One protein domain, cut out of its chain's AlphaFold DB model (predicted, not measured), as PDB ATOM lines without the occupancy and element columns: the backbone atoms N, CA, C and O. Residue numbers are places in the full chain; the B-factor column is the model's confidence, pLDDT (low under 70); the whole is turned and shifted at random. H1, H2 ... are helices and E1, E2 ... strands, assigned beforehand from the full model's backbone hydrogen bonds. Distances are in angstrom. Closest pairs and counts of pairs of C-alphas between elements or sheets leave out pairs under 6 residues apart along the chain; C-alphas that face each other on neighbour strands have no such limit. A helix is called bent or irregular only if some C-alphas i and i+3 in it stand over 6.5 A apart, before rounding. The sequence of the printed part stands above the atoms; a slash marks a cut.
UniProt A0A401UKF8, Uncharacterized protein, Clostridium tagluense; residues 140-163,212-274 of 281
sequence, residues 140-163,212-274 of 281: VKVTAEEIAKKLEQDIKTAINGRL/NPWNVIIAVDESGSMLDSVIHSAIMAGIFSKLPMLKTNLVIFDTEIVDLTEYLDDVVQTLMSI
ATOM      1  N   VAL A 140      12.864  -8.343   4.885       85.00
ATOM      2  CA  VAL A 140      11.781  -7.660   5.615       85.00
ATOM      3  C   VAL A 140      12.309  -7.003   6.888       85.00
ATOM      4  O   VAL A 140      11.982  -5.851   7.157       85.00
ATOM      5  N   LYS A 141      13.157  -7.703   7.652       87.56
ATOM      6  CA  LYS A 141      13.766  -7.165   8.872       87.56
ATOM      7  C   LYS A 141      14.601  -5.917   8.598       87.56
ATOM      8  O   LYS A 141      14.411  -4.914   9.278       87.56
ATOM      9  N   VAL A 142      15.494  -5.975   7.611       88.50
ATOM     10  CA  VAL A 142      16.372  -4.848   7.260       88.50
ATOM     11  C   VAL A 142      15.543  -3.645   6.811       88.50
ATOM     12  O   VAL A 142      15.700  -2.555   7.359       88.50
ATOM     13  N   THR A 143      14.593  -3.842   5.894       85.44
ATOM     14  CA  THR A 143      13.732  -2.755   5.405       85.44
ATOM     15  C   THR A 143      12.857  -2.173   6.520       85.44
ATOM     16  O   THR A 143      12.722  -0.955   6.629       85.44
ATOM     17  N   ALA A 144      12.287  -3.015   7.388       83.94
ATOM     18  CA  ALA A 144      11.486  -2.557   8.520       83.94
ATOM     19  C   ALA A 144      12.323  -1.758   9.530       83.94
ATOM     20  O   ALA A 144      11.851  -0.741  10.033       83.94
ATOM     21  N   GLU A 145      13.565  -2.167   9.805       86.56
ATOM     22  CA  GLU A 145      14.493  -1.427  10.670       86.56
ATOM     23  C   GLU A 145      14.865  -0.059  10.079       86.56
ATOM     24  O   GLU A 145      14.904   0.937  10.807       86.56
ATOM     25  N   GLU A 146      15.081   0.029   8.766       87.12
ATOM     26  CA  GLU A 146      15.357   1.299   8.088       87.12
ATOM     27  C   GLU A 146      14.170   2.266   8.140       87.12
ATOM     28  O   GLU A 146      14.344   3.447   8.462       87.12
ATOM     29  N   ILE A 147      12.959   1.769   7.863       85.38
ATOM     30  CA  ILE A 147      11.727   2.559   7.978       85.38
ATOM     31  C   ILE A 147      11.526   2.985   9.435       85.38
ATOM     32  O   ILE A 147      11.269   4.159   9.705       85.38
ATOM     33  N   ALA A 148      11.714   2.065  10.386       85.12
ATOM     34  CA  ALA A 148      11.566   2.354  11.803       85.12
ATOM     35  C   ALA A 148      12.531   3.446  12.267       85.12
ATOM     36  O   ALA A 148      12.126   4.357  12.981       85.12
ATOM     37  N   LYS A 149      13.790   3.409  11.818       86.38
ATOM     38  CA  LYS A 149      14.801   4.413  12.165       86.38
ATOM     39  C   LYS A 149      14.436   5.811  11.666       86.38
ATOM     40  O   LYS A 149      14.683   6.784  12.378       86.38
ATOM     41  N   LYS A 150      13.851   5.915  10.465       85.94
ATOM     42  CA  LYS A 150      13.342   7.188   9.925       85.94
ATOM     43  C   LYS A 150      12.188   7.713  10.787       85.94
ATOM     44  O   LYS A 150      12.243   8.847  11.247       85.94
ATOM     45  N   LEU A 151      11.208   6.861  11.093       83.31
ATOM     46  CA  LEU A 151      10.027   7.246  11.878       83.31
ATOM     47  C   LEU A 151      10.341   7.539  13.350       83.31
ATOM     48  O   LEU A 151       9.729   8.415  13.957       83.31
ATOM     49  N   GLU A 152      11.308   6.845  13.947       82.69
ATOM     50  CA  GLU A 152      11.670   7.020  15.355       82.69
ATOM     51  C   GLU A 152      12.170   8.445  15.651       82.69
ATOM     52  O   GLU A 152      11.898   8.981  16.730       82.69
ATOM     53  N   GLN A 153      12.874   9.077  14.706       79.81
ATOM     54  CA  GLN A 153      13.338  10.462  14.848       79.81
ATOM     55  C   GLN A 153      12.163  11.445  14.947       79.81
ATOM     56  O   GLN A 153      12.142  12.304  15.839       79.81
ATOM     57  N   ASP A 154      11.154  11.263  14.100       79.31
ATOM     58  CA  ASP A 154       9.956  12.102  14.076       79.31
ATOM     59  C   ASP A 154       9.102  11.879  15.334       79.31
ATOM     60  O   ASP A 154       8.697  12.826  16.019       79.31
ATOM     61  N   ILE A 155       8.912  10.613  15.715       76.75
ATOM     62  CA  ILE A 155       8.107  10.201  16.870       76.75
ATOM     63  C   ILE A 155       8.708  10.703  18.188       76.75
ATOM     64  O   ILE A 155       7.982  11.227  19.036       76.75
ATOM     65  N   LYS A 156      10.029  10.590  18.384       70.88
ATOM     66  CA  LYS A 156      10.695  11.083  19.606       70.88
ATOM     67  C   LYS A 156      10.494  12.581  19.803       70.88
ATOM     68  O   LYS A 156      10.337  13.035  20.939       70.88
ATOM     69  N   THR A 157      10.487  13.340  18.713       68.19
ATOM     70  CA  THR A 157      10.266  14.787  18.744       68.19
ATOM     71  C   THR A 157       8.823  15.113  19.132       68.19
ATOM     72  O   THR A 157       8.600  15.977  19.981       68.19
ATOM     73  N   ALA A 158       7.848  14.374  18.592       69.88
ATOM     74  CA  ALA A 158       6.430  14.549  18.905       69.88
ATOM     75  C   ALA A 158       6.067  14.135  20.347       69.88
ATOM     76  O   ALA A 158       5.334  14.847  21.034       69.88
ATOM     77  N   ILE A 159       6.605  13.011  20.835       64.94
ATOM     78  CA  ILE A 159       6.266  12.446  22.156       64.94
ATOM     79  C   ILE A 159       6.918  13.213  23.309       64.94
ATOM     80  O   ILE A 159       6.324  13.329  24.380       64.94
ATOM     81  N   ASN A 160       8.099  13.807  23.109       59.72
ATOM     82  CA  ASN A 160       8.732  14.660  24.124       59.72
ATOM     83  C   ASN A 160       8.011  16.015  24.326       59.72
ATOM     84  O   ASN A 160       8.495  16.883  25.060       59.72
ATOM     85  N   GLY A 161       6.842  16.200  23.702       54.06
ATOM     86  CA  GLY A 161       5.979  17.364  23.836       54.06
ATOM     87  C   GLY A 161       5.539  17.665  25.276       54.06
ATOM     88  O   GLY A 161       4.894  16.864  25.942       54.06
ATOM     89  N   ARG A 162       5.859  18.900  25.693       45.62
ATOM     90  CA  ARG A 162       5.453  19.671  26.888       45.62
ATOM     91  C   ARG A 162       5.605  18.994  28.261       45.62
ATOM     92  O   ARG A 162       4.809  18.172  28.695       45.62
ATOM     93  N   LEU A 163       6.561  19.522  29.033       47.75
ATOM     94  CA  LEU A 163       6.664  19.314  30.478       47.75
ATOM     95  C   LEU A 163       5.349  19.697  31.185       47.75
ATOM     96  O   LEU A 163       4.965  20.869  31.212       47.75
ATOM     97  N   ASN A 212       3.113   7.915  32.057       53.59
ATOM     98  CA  ASN A 212       1.747   8.227  31.712       53.59
ATOM     99  C   ASN A 212       1.508   7.210  30.615       53.59
ATOM    100  O   ASN A 212       2.027   7.457  29.532       53.59
ATOM    101  N   PRO A 213       0.905   6.045  30.909       62.22
ATOM    102  CA  PRO A 213       0.770   4.996  29.922       62.22
ATOM    103  C   PRO A 213      -0.303   5.486  28.964       62.22
ATOM    104  O   PRO A 213      -1.490   5.239  29.161       62.22
ATOM    105  N   TRP A 214       0.093   6.293  27.985       71.50
ATOM    106  CA  TRP A 214      -0.781   6.557  26.861       71.50
ATOM    107  C   TRP A 214      -1.071   5.188  26.268       71.50
ATOM    108  O   TRP A 214      -0.146   4.482  25.862       71.50
ATOM    109  N   ASN A 215      -2.335   4.788  26.344       83.19
ATOM    110  CA  ASN A 215      -2.786   3.545  25.762       83.19
ATOM    111  C   ASN A 215      -3.151   3.848  24.313       83.19
ATOM    112  O   ASN A 215      -4.153   4.512  24.052       83.19
ATOM    113  N   VAL A 216      -2.283   3.443  23.397       85.31
ATOM    114  CA  VAL A 216      -2.422   3.672  21.964       85.31
ATOM    115  C   VAL A 216      -2.972   2.396  21.350       85.31
ATOM    116  O   VAL A 216      -2.309   1.363  21.367       85.31
ATOM    117  N   ILE A 217      -4.188   2.476  20.820       88.75
ATOM    118  CA  ILE A 217      -4.824   1.382  20.089       88.75
ATOM    119  C   ILE A 217      -4.727   1.727  18.608       88.75
ATOM    120  O   ILE A 217      -5.274   2.740  18.172       88.75
ATOM    121  N   ILE A 218      -3.997   0.911  17.855       87.81
ATOM    122  CA  ILE A 218      -3.862   1.022  16.407       87.81
ATOM    123  C   ILE A 218      -4.833   0.013  15.804       87.81
ATOM    124  O   ILE A 218      -4.635  -1.188  15.956       87.81
ATOM    125  N   ALA A 219      -5.890   0.512  15.170       87.88
ATOM    126  CA  ALA A 219      -6.860  -0.297  14.442       87.88
ATOM    127  C   ALA A 219      -6.641  -0.092  12.941       87.88
ATOM    128  O   ALA A 219      -6.701   1.048  12.477       87.88
ATOM    129  N   VAL A 220      -6.366  -1.169  12.204       84.06
ATOM    130  CA  VAL A 220      -6.062  -1.112  10.767       84.06
ATOM    131  C   VAL A 220      -7.002  -2.010   9.977       84.06
ATOM    132  O   VAL A 220      -7.254  -3.142  10.377       84.06
ATOM    133  N   ASP A 221      -7.482  -1.495   8.854       84.56
ATOM    134  CA  ASP A 221      -8.314  -2.205   7.882       84.56
ATOM    135  C   ASP A 221      -7.421  -3.059   6.950       84.56
ATOM    136  O   ASP A 221      -6.416  -2.562   6.429       84.56
ATOM    137  N   GLU A 222      -7.755  -4.342   6.768       72.06
ATOM    138  CA  GLU A 222      -7.032  -5.310   5.915       72.06
ATOM    139  C   GLU A 222      -7.583  -5.382   4.476       72.06
ATOM    140  O   GLU A 222      -7.412  -6.369   3.763       72.06
ATOM    141  N   SER A 223      -8.223  -4.331   3.973       68.31
ATOM    142  CA  SER A 223      -8.526  -4.253   2.545       68.31
ATOM    143  C   SER A 223      -7.231  -4.272   1.718       68.31
ATOM    144  O   SER A 223      -6.239  -3.613   2.036       68.31
ATOM    145  N   GLY A 224      -7.218  -5.016   0.605       58.75
ATOM    146  CA  GLY A 224      -6.013  -5.212  -0.219       58.75
ATOM    147  C   GLY A 224      -5.369  -3.918  -0.746       58.75
ATOM    148  O   GLY A 224      -4.176  -3.897  -1.050       58.75
ATOM    149  N   SER A 225      -6.120  -2.813  -0.808       65.06
ATOM    150  CA  SER A 225      -5.611  -1.474  -1.135       65.06
ATOM    151  C   SER A 225      -4.872  -0.778   0.014       65.06
ATOM    152  O   SER A 225      -4.109   0.151  -0.240       65.06
ATOM    153  N   MET A 226      -5.068  -1.205   1.265       73.50
ATOM    154  CA  MET A 226      -4.482  -0.601   2.470       73.50
ATOM    155  C   MET A 226      -3.162  -1.239   2.913       73.50
ATOM    156  O   MET A 226      -2.635  -0.902   3.970       73.50
ATOM    157  N   LEU A 227      -2.569  -2.092   2.079       73.62
ATOM    158  CA  LEU A 227      -1.258  -2.715   2.289       73.62
ATOM    159  C   LEU A 227      -0.193  -1.770   2.862       73.62
ATOM    160  O   LEU A 227       0.458  -2.088   3.856       73.62
ATOM    161  N   ASP A 228      -0.040  -0.591   2.263       78.94
ATOM    162  CA  ASP A 228       0.979   0.376   2.680       78.94
ATOM    163  C   ASP A 228       0.670   0.944   4.075       78.94
ATOM    164  O   ASP A 228       1.565   1.134   4.902       78.94
ATOM    165  N   SER A 229      -0.616   1.148   4.371       82.12
ATOM    166  CA  SER A 229      -1.100   1.592   5.678       82.12
ATOM    167  C   SER A 229      -0.906   0.517   6.744       82.12
ATOM    168  O   SER A 229      -0.498   0.845   7.859       82.12
ATOM    169  N   VAL A 230      -1.116  -0.757   6.406       82.25
ATOM    170  CA  VAL A 230      -0.887  -1.897   7.306       82.25
ATOM    171  C   VAL A 230       0.590  -2.035   7.647       82.25
ATOM    172  O   VAL A 230       0.935  -2.124   8.827       82.25
ATOM    173  N   ILE A 231       1.475  -1.951   6.647       83.19
ATOM    174  CA  ILE A 231       2.928  -1.980   6.862       83.19
ATOM    175  C   ILE A 231       3.349  -0.845   7.796       83.19
ATOM    176  O   ILE A 231       4.021  -1.077   8.804       83.19
ATOM    177  N   HIS A 232       2.929   0.384   7.488       85.25
ATOM    178  CA  HIS A 232       3.287   1.549   8.289       85.25
ATOM    179  C   HIS A 232       2.767   1.432   9.725       85.25
ATOM    180  O   HIS A 232       3.501   1.700  10.672       85.25
ATOM    181  N   SER A 233       1.529   0.972   9.895       87.31
ATOM    182  CA  SER A 233       0.893   0.801  11.203       87.31
ATOM    183  C   SER A 233       1.572  -0.274  12.044       87.31
ATOM    184  O   SER A 233       1.809  -0.049  13.229       87.31
ATOM    185  N   ALA A 234       1.952  -1.405  11.446       85.31
ATOM    186  CA  ALA A 234       2.685  -2.466  12.132       85.31
ATOM    187  C   ALA A 234       4.079  -1.999  12.582       85.31
ATOM    188  O   ALA A 234       4.481  -2.237  13.722       85.31
ATOM    189  N   ILE A 235       4.799  -1.263  11.725       86.12
ATOM    190  CA  ILE A 235       6.100  -0.680  12.081       86.12
ATOM    191  C   ILE A 235       5.933   0.366  13.191       86.12
ATOM    192  O   ILE A 235       6.678   0.345  14.169       86.12
ATOM    193  N   MET A 236       4.931   1.242  13.087       85.44
ATOM    194  CA  MET A 236       4.614   2.246  14.106       85.44
ATOM    195  C   MET A 236       4.304   1.592  15.456       85.44
ATOM    196  O   MET A 236       4.830   2.012  16.487       85.44
ATOM    197  N   ALA A 237       3.496   0.530  15.447       86.69
ATOM    198  CA  ALA A 237       3.148  -0.232  16.636       86.69
ATOM    199  C   ALA A 237       4.390  -0.863  17.286       86.69
ATOM    200  O   ALA A 237       4.550  -0.779  18.502       86.69
ATOM    201  N   GLY A 238       5.310  -1.398  16.476       85.19
ATOM    202  CA  GLY A 238       6.596  -1.922  16.940       85.19
ATOM    203  C   GLY A 238       7.584  -0.865  17.447       85.19
ATOM    204  O   GLY A 238       8.447  -1.157  18.275       85.19
ATOM    205  N   ILE A 239       7.492   0.383  16.981       83.69
ATOM    206  CA  ILE A 239       8.249   1.496  17.575       83.69
ATOM    207  C   ILE A 239       7.635   1.863  18.925       83.69
ATOM    208  O   ILE A 239       8.360   2.057  19.901       83.69
ATOM    209  N   PHE A 240       6.306   1.958  18.997       84.31
ATOM    210  CA  PHE A 240       5.611   2.326  20.224       84.31
ATOM    211  C   PHE A 240       5.755   1.276  21.329       84.31
ATOM    212  O   PHE A 240       5.931   1.673  22.480       84.31
ATOM    213  N   SER A 241       5.786  -0.020  20.998       83.12
ATOM    214  CA  SER A 241       6.028  -1.099  21.969       83.12
ATOM    215  C   SER A 241       7.387  -0.966  22.670       83.12
ATOM    216  O   SER A 241       7.510  -1.253  23.860       83.12
ATOM    217  N   LYS A 242       8.398  -0.422  21.980       80.06
ATOM    218  CA  LYS A 242       9.737  -0.159  22.538       80.06
ATOM    219  C   LYS A 242       9.797   1.082  23.433       80.06
ATOM    220  O   LYS A 242      10.804   1.296  24.116       80.06
ATOM    221  N   LEU A 243       8.764   1.926  23.443       77.50
ATOM    222  CA  LEU A 243       8.741   3.146  24.245       77.50
ATOM    223  C   LEU A 243       8.149   2.861  25.636       77.50
ATOM    224  O   LEU A 243       6.947   2.649  25.761       77.50
ATOM    225  N   PRO A 244       8.927   2.990  26.730       66.06
ATOM    226  CA  PRO A 244       8.496   2.600  28.082       66.06
ATOM    227  C   PRO A 244       7.367   3.467  28.668       66.06
ATOM    228  O   PRO A 244       6.925   3.251  29.796       66.06
ATOM    229  N   MET A 245       6.949   4.507  27.945       69.62
ATOM    230  CA  MET A 245       5.891   5.436  28.340       69.62
ATOM    231  C   MET A 245       4.567   5.145  27.621       69.62
ATOM    232  O   MET A 245       3.574   5.790  27.941       69.62
ATOM    233  N   LEU A 246       4.532   4.207  26.671       76.19
ATOM    234  CA  LEU A 246       3.337   3.856  25.908       76.19
ATOM    235  C   LEU A 246       2.912   2.423  26.225       76.19
ATOM    236  O   LEU A 246       3.746   1.542  26.416       76.19
ATOM    237  N   LYS A 247       1.601   2.200  26.277       82.25
ATOM    238  CA  LYS A 247       1.015   0.869  26.141       82.25
ATOM    239  C   LYS A 247       0.421   0.809  24.740       82.25
ATOM    240  O   LYS A 247      -0.354   1.695  24.390       82.25
ATOM    241  N   THR A 248       0.811  -0.174  23.941       86.38
ATOM    242  CA  THR A 248       0.408  -0.258  22.535       86.38
ATOM    243  C   THR A 248      -0.357  -1.541  22.295       86.38
ATOM    244  O   THR A 248       0.101  -2.608  22.689       86.38
ATOM    245  N   ASN A 249      -1.504  -1.414  21.637       88.06
ATOM    246  CA  ASN A 249      -2.330  -2.521  21.187       88.06
ATOM    247  C   ASN A 249      -2.514  -2.391  19.673       88.06
ATOM    248  O   ASN A 249      -2.788  -1.290  19.187       88.06
ATOM    249  N   LEU A 250      -2.369  -3.493  18.941       88.06
ATOM    250  CA  LEU A 250      -2.549  -3.534  17.490       88.06
ATOM    251  C   LEU A 250      -3.676  -4.498  17.155       88.06
ATOM    252  O   LEU A 250      -3.606  -5.680  17.475       88.06
ATOM    253  N   VAL A 251      -4.696  -3.971  16.493       88.06
ATOM    254  CA  VAL A 251      -5.881  -4.705  16.068       88.06
ATOM    255  C   VAL A 251      -6.021  -4.536  14.564       88.06
ATOM    256  O   VAL A 251      -5.948  -3.420  14.049       88.06
ATOM    257  N   ILE A 252      -6.218  -5.641  13.861       84.81
ATOM    258  CA  ILE A 252      -6.456  -5.649  12.420       84.81
ATOM    259  C   ILE A 252      -7.849  -6.208  12.169       84.81
ATOM    260  O   ILE A 252      -8.271  -7.141  12.855       84.81
ATOM    261  N   PHE A 253      -8.585  -5.598  11.244       81.38
ATOM    262  CA  PHE A 253      -9.953  -5.987  10.925       81.38
ATOM    263  C   PHE A 253     -10.182  -6.042   9.411       81.38
ATOM    264  O   PHE A 253      -9.756  -5.154   8.680       81.38
ATOM    265  N   ASP A 254     -10.907  -7.063   8.965       74.50
ATOM    266  CA  ASP A 254     -11.553  -7.121   7.645       74.50
ATOM    267  C   ASP A 254     -12.976  -7.660   7.825       74.50
ATOM    268  O   ASP A 254     -13.915  -6.891   8.037       74.50
ATOM    269  N   THR A 255     -13.120  -8.985   7.878       66.94
ATOM    270  CA  THR A 255     -14.368  -9.697   8.202       66.94
ATOM    271  C   THR A 255     -14.387 -10.229   9.637       66.94
ATOM    272  O   THR A 255     -15.450 -10.344  10.248       66.94
ATOM    273  N   GLU A 256     -13.206 -10.472  10.205       72.94
ATOM    274  CA  GLU A 256     -12.983 -10.836  11.603       72.94
ATOM    275  C   GLU A 256     -11.952  -9.891  12.239       72.94
ATOM    276  O   GLU A 256     -11.155  -9.252  11.549       72.94
ATOM    277  N   ILE A 257     -11.994  -9.773  13.568       81.19
ATOM    278  CA  ILE A 257     -11.074  -8.928  14.335       81.19
ATOM    279  C   ILE A 257      -9.928  -9.801  14.845       81.19
ATOM    280  O   ILE A 257     -10.154 -10.719  15.633       81.19
ATOM    281  N   VAL A 258      -8.699  -9.473  14.448       82.12
ATOM    282  CA  VAL A 258      -7.474 -10.154  14.882       82.12
ATOM    283  C   VAL A 258      -6.659  -9.221  15.777       82.12
ATOM    284  O   VAL A 258      -6.263  -8.128  15.368       82.12
ATOM    285  N   ASP A 259      -6.391  -9.654  17.009       85.06
ATOM    286  CA  ASP A 259      -5.492  -8.956  17.932       85.06
ATOM    287  C   ASP A 259      -4.049  -9.444  17.715       85.06
ATOM    288  O   ASP A 259      -3.747 -10.624  17.885       85.06
ATOM    289  N   LEU A 260      -3.157  -8.531  17.324       82.44
ATOM    290  CA  LEU A 260      -1.730  -8.794  17.110       82.44
ATOM    291  C   LEU A 260      -0.850  -8.162  18.196       82.44
ATOM    292  O   LEU A 260       0.366  -8.062  18.029       82.44
ATOM    293  N   THR A 261      -1.438  -7.747  19.320       83.00
ATOM    294  CA  THR A 261      -0.718  -7.095  20.422       83.00
ATOM    295  C   THR A 261       0.431  -7.957  20.965       83.00
ATOM    296  O   THR A 261       1.469  -7.418  21.343       83.00
ATOM    297  N   GLU A 262       0.302  -9.287  20.950       81.12
ATOM    298  CA  GLU A 262       1.344 -10.214  21.426       81.12
ATOM    299  C   GLU A 262       2.578 -10.281  20.515       81.12
ATOM    300  O   GLU A 262       3.667 -10.620  20.975       81.12
ATOM    301  N   TYR A 263       2.436  -9.933  19.234       80.31
ATOM    302  CA  TYR A 263       3.525 -10.013  18.258       80.31
ATOM    303  C   TYR A 263       4.299  -8.699  18.111       80.31
ATOM    304  O   TYR A 263       5.287  -8.653  17.383       80.31
ATOM    305  N   LEU A 264       3.914  -7.642  18.835       79.75
ATOM    306  CA  LEU A 264       4.491  -6.297  18.715       79.75
ATOM    307  C   LEU A 264       5.991  -6.199  19.020       79.75
ATOM    308  O   LEU A 264       6.634  -5.231  18.601       79.75
ATOM    309  N   ASP A 265       6.546  -7.165  19.749       75.56
ATOM    310  CA  ASP A 265       7.985  -7.242  20.012       75.56
ATOM    311  C   ASP A 265       8.773  -7.668  18.760       75.56
ATOM    312  O   ASP A 265       9.918  -7.241  18.570       75.56
ATOM    313  N   ASP A 266       8.147  -8.448  17.871       82.69
ATOM    314  CA  ASP A 266       8.700  -8.870  16.587       82.69
ATOM    315  C   ASP A 266       7.847  -8.341  15.421       82.69
ATOM    316  O   ASP A 266       6.889  -8.955  14.940       82.69
ATOM    317  N   VAL A 267       8.258  -7.176  14.916       79.88
ATOM    318  CA  VAL A 267       7.647  -6.520  13.751       79.88
ATOM    319  C   VAL A 267       7.655  -7.431  12.523       79.88
ATOM    320  O   VAL A 267       6.711  -7.401  11.739       79.88
ATOM    321  N   VAL A 268       8.684  -8.268  12.354       82.38
ATOM    322  CA  VAL A 268       8.763  -9.193  11.217       82.38
ATOM    323  C   VAL A 268       7.693 -10.262  11.358       82.38
ATOM    324  O   VAL A 268       6.987 -10.546  10.393       82.38
ATOM    325  N   GLN A 269       7.539 -10.832  12.553       80.69
ATOM    326  CA  GLN A 269       6.488 -11.808  12.817       80.69
ATOM    327  C   GLN A 269       5.096 -11.197  12.632       80.69
ATOM    328  O   GLN A 269       4.272 -11.822  11.971       80.69
ATOM    329  N   THR A 270       4.878  -9.971  13.116       82.25
ATOM    330  CA  THR A 270       3.621  -9.226  12.936       82.25
ATOM    331  C   THR A 270       3.299  -9.020  11.452       82.25
ATOM    332  O   THR A 270       2.207  -9.344  10.996       82.25
ATOM    333  N   LEU A 271       4.261  -8.538  10.656       79.62
ATOM    334  CA  LEU A 271       4.082  -8.346   9.211       79.62
ATOM    335  C   LEU A 271       3.830  -9.674   8.483       79.62
ATOM    336  O   LEU A 271       2.994  -9.750   7.588       79.62
ATOM    337  N   MET A 272       4.518 -10.744   8.883       76.44
ATOM    338  CA  MET A 272       4.364 -12.062   8.269       76.44
ATOM    339  C   MET A 272       3.093 -12.794   8.719       76.44
ATOM    340  O   MET A 272       2.643 -13.683   7.993       76.44
ATOM    341  N   SER A 273       2.493 -12.447   9.862       75.25
ATOM    342  CA  SER A 273       1.219 -13.012  10.328       75.25
ATOM    343  C   SER A 273       0.009 -12.352   9.680       75.25
ATOM    344  O   SER A 273      -1.007 -13.017   9.522       75.25
ATOM    345  N   ILE A 274       0.131 -11.097   9.238       73.50
ATOM    346  CA  ILE A 274      -0.915 -10.373   8.503       73.50
ATOM    347  C   ILE A 274      -1.224 -11.118   7.214       73.50
ATOM    348  O   ILE A 274      -0.444 -11.072   6.259       73.50
TER     349      ILE A 274
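What this domain is: This is residues 140 to 163 and 212 to 274 of the 281 residues of an uncharacterized protein of Clostridium tagluense (UniProt A0A401UKF8). A narrow three-stranded sheet, E1, E2 and E3, has helix H2 along one face and its other face bare. Helices H1 and H3 pack on H2 away from the sheet, with H1 crossing H2 steeply. The 87 printed residues, with three named helices and three named strands in the order H1, E1, H2, E2, E3, H3, are of mixed class, helices and strands; the mixed sheet runs E1, E2, E3. The whole is compact, with a radius of gyration of the C-alphas of 12.9 A, and spans 42 by 27 by 21 A.

Where its parts are: Find C-alpha 214 at (-0.781, 6.557, 26.861), where E1 begins; it runs 22.2 A through residues 214 to 221. E2 is residues 246 to 253, 22.3 A, and E3 residues 257 to 259. H2, residues 224 to 241, 25.6 A, is irregular: C-alphas 225 and 228 are 7.8 A apart. H1, residues 140 to 159, 26.6 A, starts at C-alpha 140 (11.781, -7.660, 5.615) and has a kink of 36 degrees near residue 153. H3, residues 267 to 273, ends at C-alpha 273 (1.219, -13.012, 10.328).

How they stand to each other: Parallel E1 and E2 have N 218 and O 249 at 2.8 A; the antiparallel hairpin E2 and E3 has N 252 and O 258 at 2.9 A. H2 is on the sheet at a height of 8.6 A, over E1 and E2, in two layers, helix on sheet. E1, H2, E2 form a strand-helix-strand unit, parallel neighbours with a helix between, its crossover right-handed. H1 touches H2 at a steep tilt of 64 degrees, closest at C-alphas 148 and 235, 6.3 A. H3 touches H2 at C-alphas 267 and 238, 5.7 A, and H1 at C-alphas 268 and 141, 5.9 A. O i to N i+4 pairs are within hydrogen-bond range throughout H3, in 14 of 16 in H1 and 12 of 14 in H2.

The domain as a whole: Look from Leu 163 to Thr 255 for the farthest C-alphas, 42.2 A. Residues 164 to 211 are not printed; C-alphas 163 and 212 stand 12.2 A apart across the cut. Of the links printed whole, none is long. Confidence is under 70 at 15 residues, among them 157 to 163.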